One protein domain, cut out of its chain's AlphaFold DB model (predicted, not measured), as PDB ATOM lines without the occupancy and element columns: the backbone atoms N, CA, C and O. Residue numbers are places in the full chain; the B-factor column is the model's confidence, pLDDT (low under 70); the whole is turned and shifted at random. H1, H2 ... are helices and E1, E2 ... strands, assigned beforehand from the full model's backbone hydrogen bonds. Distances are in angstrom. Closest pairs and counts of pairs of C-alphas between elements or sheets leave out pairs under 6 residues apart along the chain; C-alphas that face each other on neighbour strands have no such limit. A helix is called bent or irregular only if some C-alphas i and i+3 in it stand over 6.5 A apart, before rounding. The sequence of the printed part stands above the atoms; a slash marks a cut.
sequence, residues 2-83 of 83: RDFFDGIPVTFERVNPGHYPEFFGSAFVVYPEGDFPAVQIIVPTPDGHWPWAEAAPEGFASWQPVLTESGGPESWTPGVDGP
ATOM      1  N   ARG A   2     123.838 117.731 199.829       60.06
ATOM      2  CA  ARG A   2     123.565 118.589 201.016       60.06
ATOM      3  C   ARG A   2     122.141 119.151 201.076       60.06
ATOM      4  O   ARG A   2     121.781 119.753 202.074       60.06
ATOM      5  N   ASP A   3     121.333 118.908 200.048       68.56
ATOM      6  CA  ASP A   3     119.989 119.489 199.943       68.56
ATOM      7  C   ASP A   3     118.887 118.512 200.397       68.56
ATOM      8  O   ASP A   3     117.707 118.753 200.161       68.56
ATOM      9  N   PHE A   4     119.254 117.372 201.004       73.00
ATOM     10  CA  PHE A   4     118.287 116.407 201.552       73.00
ATOM     11  C   PHE A   4     117.949 116.727 203.009       73.00
ATOM     12  O   PHE A   4     116.781 116.801 203.379       73.00
ATOM     13  N   PHE A   5     118.981 116.971 203.817       75.06
ATOM     14  CA  PHE A   5     118.871 117.504 205.169       75.06
ATOM     15  C   PHE A   5     119.627 118.826 205.217       75.06
ATOM     16  O   PHE A   5     120.776 118.879 204.788       75.06
ATOM     17  N   ASP A   6     118.985 119.876 205.728       77.62
ATOM     18  CA  ASP A   6     119.538 121.233 205.719       77.62
ATOM     19  C   ASP A   6     120.923 121.275 206.390       77.62
ATOM     20  O   ASP A   6     121.069 121.004 207.583       77.62
ATOM     21  N   GLY A   7     121.958 121.536 205.587       76.44
ATOM     22  CA  GLY A   7     123.349 121.624 206.030       76.44
ATOM     23  C   GLY A   7     124.059 120.298 206.337       76.44
ATOM     24  O   GLY A   7     125.260 120.331 206.610       76.44
ATOM     25  N   ILE A   8     123.393 119.139 206.256       81.88
ATOM     26  CA  ILE A   8     124.001 117.835 206.571       81.88
ATOM     27  C   ILE A   8     124.341 117.097 205.269       81.88
ATOM     28  O   ILE A   8     123.443 116.785 204.480       81.88
ATOM     29  N   PRO A   9     125.624 116.785 205.005       86.06
ATOM     30  CA  PRO A   9     125.975 115.968 203.857       86.06
ATOM     31  C   PRO A   9     125.464 114.538 204.056       86.06
ATOM     32  O   PRO A   9     125.668 113.931 205.101       86.06
ATOM     33  N   VAL A  10     124.841 113.986 203.020       88.88
ATOM     34  CA  VAL A  10     124.425 112.581 202.966       88.88
ATOM     35  C   VAL A  10     125.077 111.873 201.783       88.88
ATOM     36  O   VAL A  10     125.342 112.505 200.747       88.88
ATOM     37  N   THR A  11     125.301 110.570 201.932       89.44
ATOM     38  CA  THR A  11     125.573 109.663 200.813       89.44
ATOM     39  C   THR A  11     124.510 108.573 200.751       89.44
ATOM     40  O   THR A  11     123.781 108.345 201.718       89.44
ATOM     41  N   PHE A  12     124.399 107.937 199.593       92.00
ATOM     42  CA  PHE A  12     123.437 106.881 199.328       92.00
ATOM     43  C   PHE A  12     124.186 105.669 198.807       92.00
ATOM     44  O   PHE A  12     124.944 105.801 197.856       92.00
ATOM     45  N   GLU A  13     123.939 104.504 199.391       94.88
ATOM     46  CA  GLU A  13     124.548 103.255 198.944       94.88
ATOM     47  C   GLU A  13     123.481 102.230 198.594       94.88
ATOM     48  O   GLU A  13     122.415 102.167 199.216       94.88
ATOM     49  N   ARG A  14     123.770 101.403 197.589       95.19
ATOM     50  CA  ARG A  14     122.926 100.250 197.290       95.19
ATOM     51  C   ARG A  14     123.120  99.206 198.385       95.19
ATOM     52  O   ARG A  14     124.246  98.863 198.729       95.19
ATOM     53  N   VAL A  15     122.015  98.681 198.900       96.50
ATOM     54  CA  VAL A  15     122.058  97.645 199.933       96.50
ATOM     55  C   VAL A  15     122.358  96.293 199.286       96.50
ATOM     56  O   VAL A  15     121.722  95.913 198.298       96.50
ATOM     57  N   ASN A  16     123.307  95.551 199.852       96.06
ATOM     58  CA  ASN A  16     123.559  94.166 199.491       96.06
ATOM     59  C   ASN A  16     122.365  93.290 199.939       96.06
ATOM     60  O   ASN A  16     121.972  93.347 201.110       96.06
ATOM     61  N   PRO A  17     121.795  92.449 199.054       94.31
ATOM     62  CA  PRO A  17     120.660  91.583 199.386       94.31
ATOM     63  C   PRO A  17     120.866  90.667 200.601       94.31
ATOM     64  O   PRO A  17     119.895  90.290 201.254       94.31
ATOM     65  N   GLY A  18     122.113  90.339 200.956       93.62
ATOM     66  CA  GLY A  18     122.454  89.570 202.154       93.62
ATOM     67  C   GLY A  18     121.984  90.213 203.463       93.62
ATOM     68  O   GLY A  18     121.723  89.497 204.426       93.62
ATOM     69  N   HIS A  19     121.786  91.536 203.488       95.25
ATOM     70  CA  HIS A  19     121.254  92.263 204.645       95.25
ATOM     71  C   HIS A  19     119.719  92.310 204.693       95.25
ATOM     72  O   HIS A  19     119.136  92.717 205.699       95.25
ATOM     73  N   TYR A  20     119.024  91.891 203.634       94.69
ATOM     74  CA  TYR A  20     117.568  92.024 203.564       94.69
ATOM     75  C   TYR A  20     116.824  91.260 204.672       94.69
ATOM     76  O   TYR A  20     115.899  91.842 205.245       94.69
ATOM     77  N   PRO A  21     117.196  90.015 205.036       91.00
ATOM     78  CA  PRO A  21     116.502  89.289 206.102       91.00
ATOM     79  C   PRO A  21     116.544  90.002 207.458       91.00
ATOM     80  O   PRO A  21     115.582  89.930 208.218       91.00
ATOM     81  N   GLU A  22     117.642  90.701 207.752       92.25
ATOM     82  CA  GLU A  22     117.852  91.395 209.023       92.25
ATOM     83  C   GLU A  22     117.157  92.764 209.055       92.25
ATOM     84  O   GLU A  22     116.498  93.098 210.039       92.25
ATOM     85  N   PHE A  23     117.247  93.538 207.968       93.12
ATOM     86  CA  PHE A  23     116.824  94.946 207.962       93.12
ATOM     87  C   PHE A  23     115.490  95.217 207.243       93.12
ATOM     88  O   PHE A  23     114.876  96.256 207.474       93.12
ATOM     89  N   PHE A  24     115.005  94.302 206.394       92.38
ATOM     90  CA  PHE A  24     113.844  94.519 205.512       92.38
ATOM     91  C   PHE A  24     112.728  93.478 205.703       92.38
ATOM     92  O   PHE A  24     111.880  93.311 204.828       92.38
ATOM     93  N   GLY A  25     112.676  92.788 206.848       84.56
ATOM     94  CA  GLY A  25     111.758  91.661 207.083       84.56
ATOM     95  C   GLY A  25     110.275  91.932 206.778       84.56
ATOM     96  O   GLY A  25     109.578  91.055 206.274       84.56
ATOM     97  N   SER A  26     109.779  93.154 207.002       85.88
ATOM     98  CA  SER A  26     108.396  93.522 206.659       85.88
ATOM     99  C   SER A  26     108.159  93.687 205.154       85.88
ATOM    100  O   SER A  26     107.050  93.437 204.686       85.88
ATOM    101  N   ALA A  27     109.181  94.054 204.375       83.06
ATOM    102  CA  ALA A  27     109.073  94.179 202.924       83.06
ATOM    103  C   ALA A  27     108.802  92.820 202.263       83.06
ATOM    104  O   ALA A  27     108.043  92.759 201.299       83.06
ATOM    105  N   PHE A  28     109.312  91.725 202.838       86.38
ATOM    106  CA  PHE A  28     109.036  90.362 202.369       86.38
ATOM    107  C   PHE A  28     107.568  89.937 202.511       86.38
ATOM    108  O   PHE A  28     107.139  89.004 201.841       86.38
ATOM    109  N   VAL A  29     106.763  90.631 203.325       85.50
ATOM    110  CA  VAL A  29     105.309  90.394 203.372       85.50
ATOM    111  C   VAL A  29     104.645  90.796 202.053       85.50
ATOM    112  O   VAL A  29     103.685  90.161 201.625       85.50
ATOM    113  N   VAL A  30     105.155  91.848 201.408       86.75
ATOM    114  CA  VAL A  30     104.621  92.388 200.148       86.75
ATOM    115  C   VAL A  30     105.388  91.848 198.939       86.75
ATOM    116  O   VAL A  30     104.783  91.595 197.901       86.75
ATOM    117  N   TYR A  31     106.696  91.621 199.089       86.06
ATOM    118  CA  TYR A  31     107.607  91.119 198.058       86.06
ATOM    119  C   TYR A  31     108.331  89.853 198.549       86.06
ATOM    120  O   TYR A  31     109.489  89.928 198.965       86.06
ATOM    121  N   PRO A  32     107.675  88.678 198.517       83.44
ATOM    122  CA  PRO A  32     108.185  87.459 199.153       83.44
ATOM    123  C   PRO A  32     109.522  86.963 198.601       83.44
ATOM    124  O   PRO A  32     110.274  86.303 199.308       83.44
ATOM    125  N   GLU A  33     109.822  87.285 197.344       86.31
ATOM    126  CA  GLU A  33     111.059  86.882 196.670       86.31
ATOM    127  C   GLU A  33     112.233  87.828 196.968       86.31
ATOM    128  O   GLU A  33     113.361  87.547 196.575       86.31
ATOM    129  N   GLY A  34     111.995  88.946 197.667       83.81
ATOM    130  CA  GLY A  34     113.032  89.939 197.949       83.81
ATOM    131  C   GLY A  34     113.521  90.701 196.715       83.81
ATOM    132  O   GLY A  34     114.519  91.412 196.805       83.81
ATOM    133  N   ASP A  35     112.837  90.571 195.574       87.44
ATOM    134  CA  ASP A  35     113.193  91.253 194.330       87.44
ATOM    135  C   ASP A  35     112.724  92.713 194.353       87.44
ATOM    136  O   ASP A  35     111.737  93.112 193.732       87.44
ATOM    137  N   PHE A  36     113.414  93.517 195.156       90.12
ATOM    138  CA  PHE A  36     113.259  94.962 195.170       90.12
ATOM    139  C   PHE A  36     114.620  95.643 195.353       90.12
ATOM    140  O   PHE A  36     115.462  95.180 196.130       90.12
ATOM    141  N   PRO A  37     114.866  96.768 194.662       91.38
ATOM    142  CA  PRO A  37     116.044  97.576 194.925       91.38
ATOM    143  C   PRO A  37     115.887  98.296 196.270       91.38
ATOM    144  O   PRO A  37     114.862  98.925 196.528       91.38
ATOM    145  N   ALA A  38     116.925  98.249 197.101       94.38
ATOM    146  CA  ALA A  38     117.009  99.024 198.331       94.38
ATOM    147  C   ALA A  38     118.243  99.932 198.317       94.38
ATOM    148  O   ALA A  38     119.311  99.575 197.811       94.38
ATOM    149  N   VAL A  39     118.070 101.123 198.883       95.00
ATOM    150  CA  VAL A  39     119.116 102.133 199.038       95.00
ATOM    151  C   VAL A  39     119.139 102.561 200.499       95.00
ATOM    152  O   VAL A  39     118.086 102.806 201.091       95.00
ATOM    153  N   GLN A  40     120.333 102.654 201.071       96.00
ATOM    154  CA  GLN A  40     120.569 103.182 202.404       96.00
ATOM    155  C   GLN A  40     121.018 104.638 202.302       96.00
ATOM    156  O   GLN A  40     121.916 104.960 201.527       96.00
ATOM    157  N   ILE A  41     120.427 105.506 203.120       93.94
ATOM    158  CA  ILE A  41     120.961 106.845 203.386       93.94
ATOM    159  C   ILE A  41     121.981 106.716 204.507       93.94
ATOM    160  O   ILE A  41     121.672 106.133 205.547       93.94
ATOM    161  N   ILE A  42     123.167 107.277 204.308       94.12
ATOM    162  CA  ILE A  42     124.227 107.307 205.310       94.12
ATOM    163  C   ILE A  42     124.556 108.765 205.613       94.12
ATOM    164  O   ILE A  42     124.689 109.588 204.699       94.12
ATOM    165  N   VAL A  43     124.695 109.077 206.898       92.88
ATOM    166  CA  VAL A  43     125.026 110.421 207.388       92.88
ATOM    167  C   VAL A  43     126.259 110.380 208.292       92.88
ATOM    168  O   VAL A  43     126.464 109.386 208.997       92.88
ATOM    169  N   PRO A  44     127.090 111.432 208.309       93.06
ATOM    170  CA  PRO A  44     128.163 111.532 209.280       93.06
ATOM    171  C   PRO A  44     127.631 111.975 210.649       93.06
ATOM    172  O   PRO A  44     126.460 112.322 210.817       93.06
ATOM    173  N   THR A  45     128.520 112.010 211.635       91.44
ATOM    174  CA  THR A  45     128.291 112.721 212.894       91.44
ATOM    175  C   THR A  45     128.104 114.231 212.665       91.44
ATOM    176  O   THR A  45     128.460 114.739 211.597       91.44
ATOM    177  N   PRO A  46     127.614 114.988 213.669       88.31
ATOM    178  CA  PRO A  46     127.564 116.452 213.596       88.31
ATOM    179  C   PRO A  46     128.920 117.110 213.285       88.31
ATOM    180  O   PRO A  46     128.956 118.144 212.626       88.31
ATOM    181  N   ASP A  47     130.021 116.476 213.698       89.56
ATOM    182  CA  ASP A  47     131.394 116.924 213.426       89.56
ATOM    183  C   ASP A  47     131.930 116.459 212.054       89.56
ATOM    184  O   ASP A  47     133.075 116.731 211.697       89.56
ATOM    185  N   GLY A  48     131.112 115.763 211.257       90.00
ATOM    186  CA  GLY A  48     131.448 115.351 209.893       90.00
ATOM    187  C   GLY A  48     132.180 114.012 209.775       90.00
ATOM    188  O   GLY A  48     132.694 113.698 208.701       90.00
ATOM    189  N   HIS A  49     132.222 113.194 210.829       92.94
ATOM    190  CA  HIS A  49     132.861 111.878 210.782       92.94
ATOM    191  C   HIS A  49     131.899 110.804 210.266       92.94
ATOM    192  O   HIS A  49     130.829 110.579 210.828       92.94
ATOM    193  N   TRP A  50     132.279 110.127 209.187       93.44
ATOM    194  CA  TRP A  50     131.512 109.025 208.603       93.44
ATOM    195  C   TRP A  50     131.673 107.723 209.400       93.44
ATOM    196  O   TRP A  50     132.675 107.583 210.094       93.44
ATOM    197  N   PRO A  51     130.765 106.735 209.268       94.44
ATOM    198  CA  PRO A  51     130.873 105.451 209.976       94.44
ATOM    199  C   PRO A  51     132.213 104.724 209.803       94.44
ATOM    200  O   PRO A  51     132.684 104.078 210.730       94.44
ATOM    201  N   TRP A  52     132.842 104.854 208.634       91.94
ATOM    202  CA  TRP A  52     134.141 104.251 208.310       91.94
ATOM    203  C   TRP A  52     135.346 105.139 208.653       91.94
ATOM    204  O   TRP A  52     136.485 104.758 208.386       91.94
ATOM    205  N   ALA A  53     135.130 106.350 209.171       92.81
ATOM    206  CA  ALA A  53     136.220 107.257 209.500       92.81
ATOM    207  C   ALA A  53     136.906 106.826 210.802       92.81
ATOM    208  O   ALA A  53     136.242 106.571 211.801       92.81
ATOM    209  N   GLU A  54     138.239 106.843 210.823       91.25
ATOM    210  CA  GLU A  54     139.026 106.548 212.033       91.25
ATOM    211  C   GLU A  54     138.702 107.508 213.189       91.25
ATOM    212  O   GLU A  54     138.707 107.121 214.351       91.25
ATOM    213  N   ALA A  55     138.366 108.760 212.865       92.88
ATOM    214  CA  ALA A  55     137.979 109.783 213.833       92.88
ATOM    215  C   ALA A  55     136.506 109.697 214.285       92.88
ATOM    216  O   ALA A  55     136.056 110.538 215.066       92.88
ATOM    217  N   ALA A  56     135.727 108.729 213.792       93.38
ATOM    218  CA  ALA A  56     134.355 108.554 214.247       93.38
ATOM    219  C   ALA A  56     134.309 108.070 215.708       93.38
ATOM    220  O   ALA A  56     135.194 107.332 216.143       93.38
ATOM    221  N   PRO A  57     133.268 108.444 216.475       94.56
ATOM    222  CA  PRO A  57     133.072 107.934 217.823       94.56
ATOM    223  C   PRO A  57     133.076 106.406 217.863       94.56
ATOM    224  O   PRO A  57     132.551 105.741 216.965       94.56
ATOM    225  N   GLU A  58     133.623 105.851 218.941       94.31
ATOM    226  CA  GLU A  58     133.648 104.406 219.143       94.31
ATOM    227  C   GLU A  58     132.231 103.817 219.057       94.31
ATOM    228  O   GLU A  58     131.274 104.330 219.642       94.31
ATOM    229  N   GLY A  59     132.091 102.742 218.280       92.69
ATOM    230  CA  GLY A  59     130.812 102.070 218.059       92.69
ATOM    231  C   GLY A  59     129.871 102.768 217.073       92.69
ATOM    232  O   GLY A  59     128.799 102.227 216.811       92.69
ATOM    233  N   PHE A  60     130.236 103.912 216.478       95.00
ATOM    234  CA  PHE A  60     129.373 104.584 215.497       95.00
ATOM    235  C   PHE A  60     129.071 103.696 214.279       95.00
ATOM    236  O   PHE A  60     127.921 103.614 213.852       95.00
ATOM    237  N   ALA A  61     130.066 102.942 213.798       94.00
ATOM    238  CA  ALA A  61     129.889 101.943 212.741       94.00
ATOM    239  C   ALA A  61     128.897 100.826 213.113       94.00
ATOM    240  O   ALA A  61     128.230 100.281 212.241       94.00
ATOM    241  N   SER A  62     128.765 100.496 214.400       94.12
ATOM    242  CA  SER A  62     127.799  99.498 214.870       94.12
ATOM    243  C   SER A  62     126.380 100.060 214.946       94.12
ATOM    244  O   SER A  62     125.417  99.327 214.742       94.12
ATOM    245  N   TRP A  63     126.240 101.356 215.238       93.56
ATOM    246  CA  TRP A  63     124.947 102.046 215.242       93.56
ATOM    247  C   TRP A  63     124.423 102.324 213.833       93.56
ATOM    248  O   TRP A  63     123.215 102.279 213.607       93.56
ATOM    249  N   GLN A  64     125.323 102.612 212.895       95.62
ATOM    250  CA  GLN A  64     125.007 102.830 211.489       95.62
ATOM    251  C   GLN A  64     125.931 101.958 210.624       95.62
ATOM    252  O   GLN A  64     126.909 102.471 210.068       95.62
ATOM    253  N   PRO A  65     125.644 100.649 210.515       96.50
ATOM    254  CA  PRO A  65     126.398  99.771 209.630       96.50
ATOM    255  C   PRO A  65     126.194 100.195 208.176       96.50
ATOM    256  O   PRO A  65     125.105 100.625 207.792       96.50
ATOM    257  N   VAL A  66     127.236 100.064 207.359       96.44
ATOM    258  CA  VAL A  66     127.136 100.259 205.909       96.44
ATOM    259  C   VAL A  66     126.746  98.927 205.291       96.44
ATOM    260  O   VAL A  66     127.491  97.958 205.390       96.44
ATOM    261  N   LEU A  67     125.564  98.868 204.682       97.31
ATOM    262  CA  LEU A  67     124.954  97.615 204.231       97.31
ATOM    263  C   LEU A  67     125.364  97.224 202.801       97.31
ATOM    264  O   LEU A  67     124.587  96.590 202.086       97.31
ATOM    265  N   THR A  68     126.539  97.650 202.353       96.62
ATOM    266  CA  THR A  68     127.142  97.223 201.084       96.62
ATOM    267  C   THR A  68     127.813  95.856 201.246       96.62
ATOM    268  O   THR A  68     127.858  95.306 202.344       96.62
ATOM    269  N   GLU A  69     128.347  95.274 200.169       95.06
ATOM    270  CA  GLU A  69     129.052  93.986 200.268       95.06
ATOM    271  C   GLU A  69     130.360  94.101 201.063       95.06
ATOM    272  O   GLU A  69     130.703  93.223 201.853       95.06
ATOM    273  N   SER A  70     131.082  95.203 200.870       94.00
ATOM    274  CA  SER A  70     132.361  95.478 201.529       94.00
ATOM    275  C   SER A  70     132.236  95.960 202.976       94.00
ATOM    276  O   SER A  70     133.240  95.987 203.692       94.00
ATOM    277  N   GLY A  71     131.045  96.379 203.413       93.12
ATOM    278  CA  GLY A  71     130.862  97.081 204.687       93.12
ATOM    279  C   GLY A  71     131.421  98.511 204.691       93.12
ATOM    280  O   GLY A  71     131.535  99.131 205.749       93.12
ATOM    281  N   GLY A  72     131.780  99.037 203.518       92.06
ATOM    282  CA  GLY A  72     132.217 100.412 203.293       92.06
ATOM    283  C   GLY A  72     131.485 101.044 202.104       92.06
ATOM    284  O   GLY A  72     130.700 100.382 201.430       92.06
ATOM    285  N   PRO A  73     131.687 102.339 201.844       90.50
ATOM    286  CA  PRO A  73     131.082 102.979 200.684       90.50
ATOM    287  C   PRO A  73     131.625 102.373 199.379       90.50
ATOM    288  O   PRO A  73     132.830 102.151 199.249       90.50
ATOM    289  N   GLU A  74     130.745 102.124 198.410       90.50
ATOM    290  CA  GLU A  74     131.088 101.504 197.117       90.50
ATOM    291  C   GLU A  74     130.748 102.406 195.932       90.50
ATOM    292  O   GLU A  74     131.407 102.349 194.895       90.50
ATOM    293  N   SER A  75     129.745 103.269 196.086       82.88
ATOM    294  CA  SER A  75     129.413 104.300 195.102       82.88
ATOM    295  C   SER A  75     130.130 105.627 195.356       82.88
ATOM    296  O   SER A  75     129.952 106.578 194.594       82.88
ATOM    297  N   TRP A  76     130.966 105.692 196.396       70.62
ATOM    298  CA  TRP A  76     131.735 106.876 196.756       70.62
ATOM    299  C   TRP A  76     133.232 106.585 196.862       70.62
ATOM    300  O   TRP A  76     133.664 105.725 197.628       70.62
ATOM    301  N   THR A  77     134.030 107.383 196.150       63.00
ATOM    302  CA  THR A  77     135.485 107.434 196.322       63.00
ATOM    303  C   THR A  77     135.876 108.722 197.069       63.00
ATOM    304  O   THR A  77     135.574 109.818 196.573       63.00
ATOM    305  N   PRO A  78     136.576 108.636 198.221       58.28
ATOM    306  CA  PRO A  78     137.064 109.815 198.934       58.28
ATOM    307  C   PRO A  78     137.916 110.719 198.032       58.28
ATOM    308  O   PRO A  78     138.922 110.279 197.479       58.28
ATOM    309  N   GLY A  79     137.522 111.988 197.890       57.22
ATOM    310  CA  GLY A  79     138.244 112.987 197.094       57.22
ATOM    311  C   GLY A  79     138.023 112.934 195.575       57.22
ATOM    312  O   GLY A  79     138.679 113.693 194.863       57.22
ATOM    313  N   VAL A  80     137.128 112.073 195.069       59.12
ATOM    314  CA  VAL A  80     136.778 112.001 193.632       59.12
ATOM    315  C   VAL A  80     135.304 112.355 193.404       59.12
ATOM    316  O   VAL A  80     135.016 113.242 192.606       59.12
ATOM    317  N   ASP A  81     134.385 111.742 194.163       61.62
ATOM    318  CA  ASP A  81     132.931 111.847 193.921       61.62
ATOM    319  C   ASP A  81     132.151 112.512 195.082       61.62
ATOM    320  O   ASP A  81     130.919 112.532 195.110       61.62
ATOM    321  N   GLY A  82     132.856 113.099 196.056       52.75
ATOM    322  CA  GLY A  82     132.297 113.912 197.148       52.75
ATOM    323  C   GLY A  82     133.321 114.938 197.659       52.75
ATOM    324  O   GLY A  82     134.497 114.777 197.340       52.75
ATOM    325  N   PRO A  83     132.883 115.995 198.381       50.81
ATOM    326  CA  PRO A  83     133.682 117.197 198.651       50.81
ATOM    327  C   PRO A  83     135.002 116.934 199.375       50.81
ATOM    328  O   PRO A  83     135.057 115.971 200.173       50.81
TER     329      PRO A  83
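Overview. This is residues 2 to 83 of the 83 residues of an uncharacterized protein of Prauserella sediminis (UniProt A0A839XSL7). Little regular structure: mostly loops round a short two-stranded antiparallel ribbon, E1 and E2, near the middle. The excursion joining the strands holds H1 and H2 and reaches out at one end; after E2 a long loop leads to H3. The 82 printed residues run E1, H1, H2, E2, H3, mixed class, with 23 in named elements. It is only just compact, close to loose, with a radius of gyration of the C-alphas of 14.1 A and spans of 40 by 28 by 23 A.

Along the chain. E1, residues 11 to 14, spans 10.4 A from C-alpha 11 at (125.573, 109.663, 200.813). E2 is residues 39 to 42, 9.6 A. H1 is residues 17 to 23, 10.0 A, irregular: C-alphas 18 and 21 are 7.1 A apart. H2 is residues 27 to 30; H3, residues 60 to 63, ends at C-alpha 63 (124.947, 102.046, 215.242).

Arrangement. E1 and E2 are antiparallel at 149 degrees, with N 40 and O 13 within hydrogen-bond range at 2.8 A. H1 and H2 are only just apart, closest 8.4 A; H3 is apart from both. H1 has 1 of 3 O i to N i+4 pairs and 3 of 4 O i to N i+3 pairs within range; H2 and H3 are too short for the former.

Size, cuts and confidence. The C-alphas of Val 29 and Gly 79, the two farthest apart, are 40.4 A apart. The printed part has no cut; the E2 to H3 link is long. Residues 2 to 3 and 77 to 83 have pLDDT under 70.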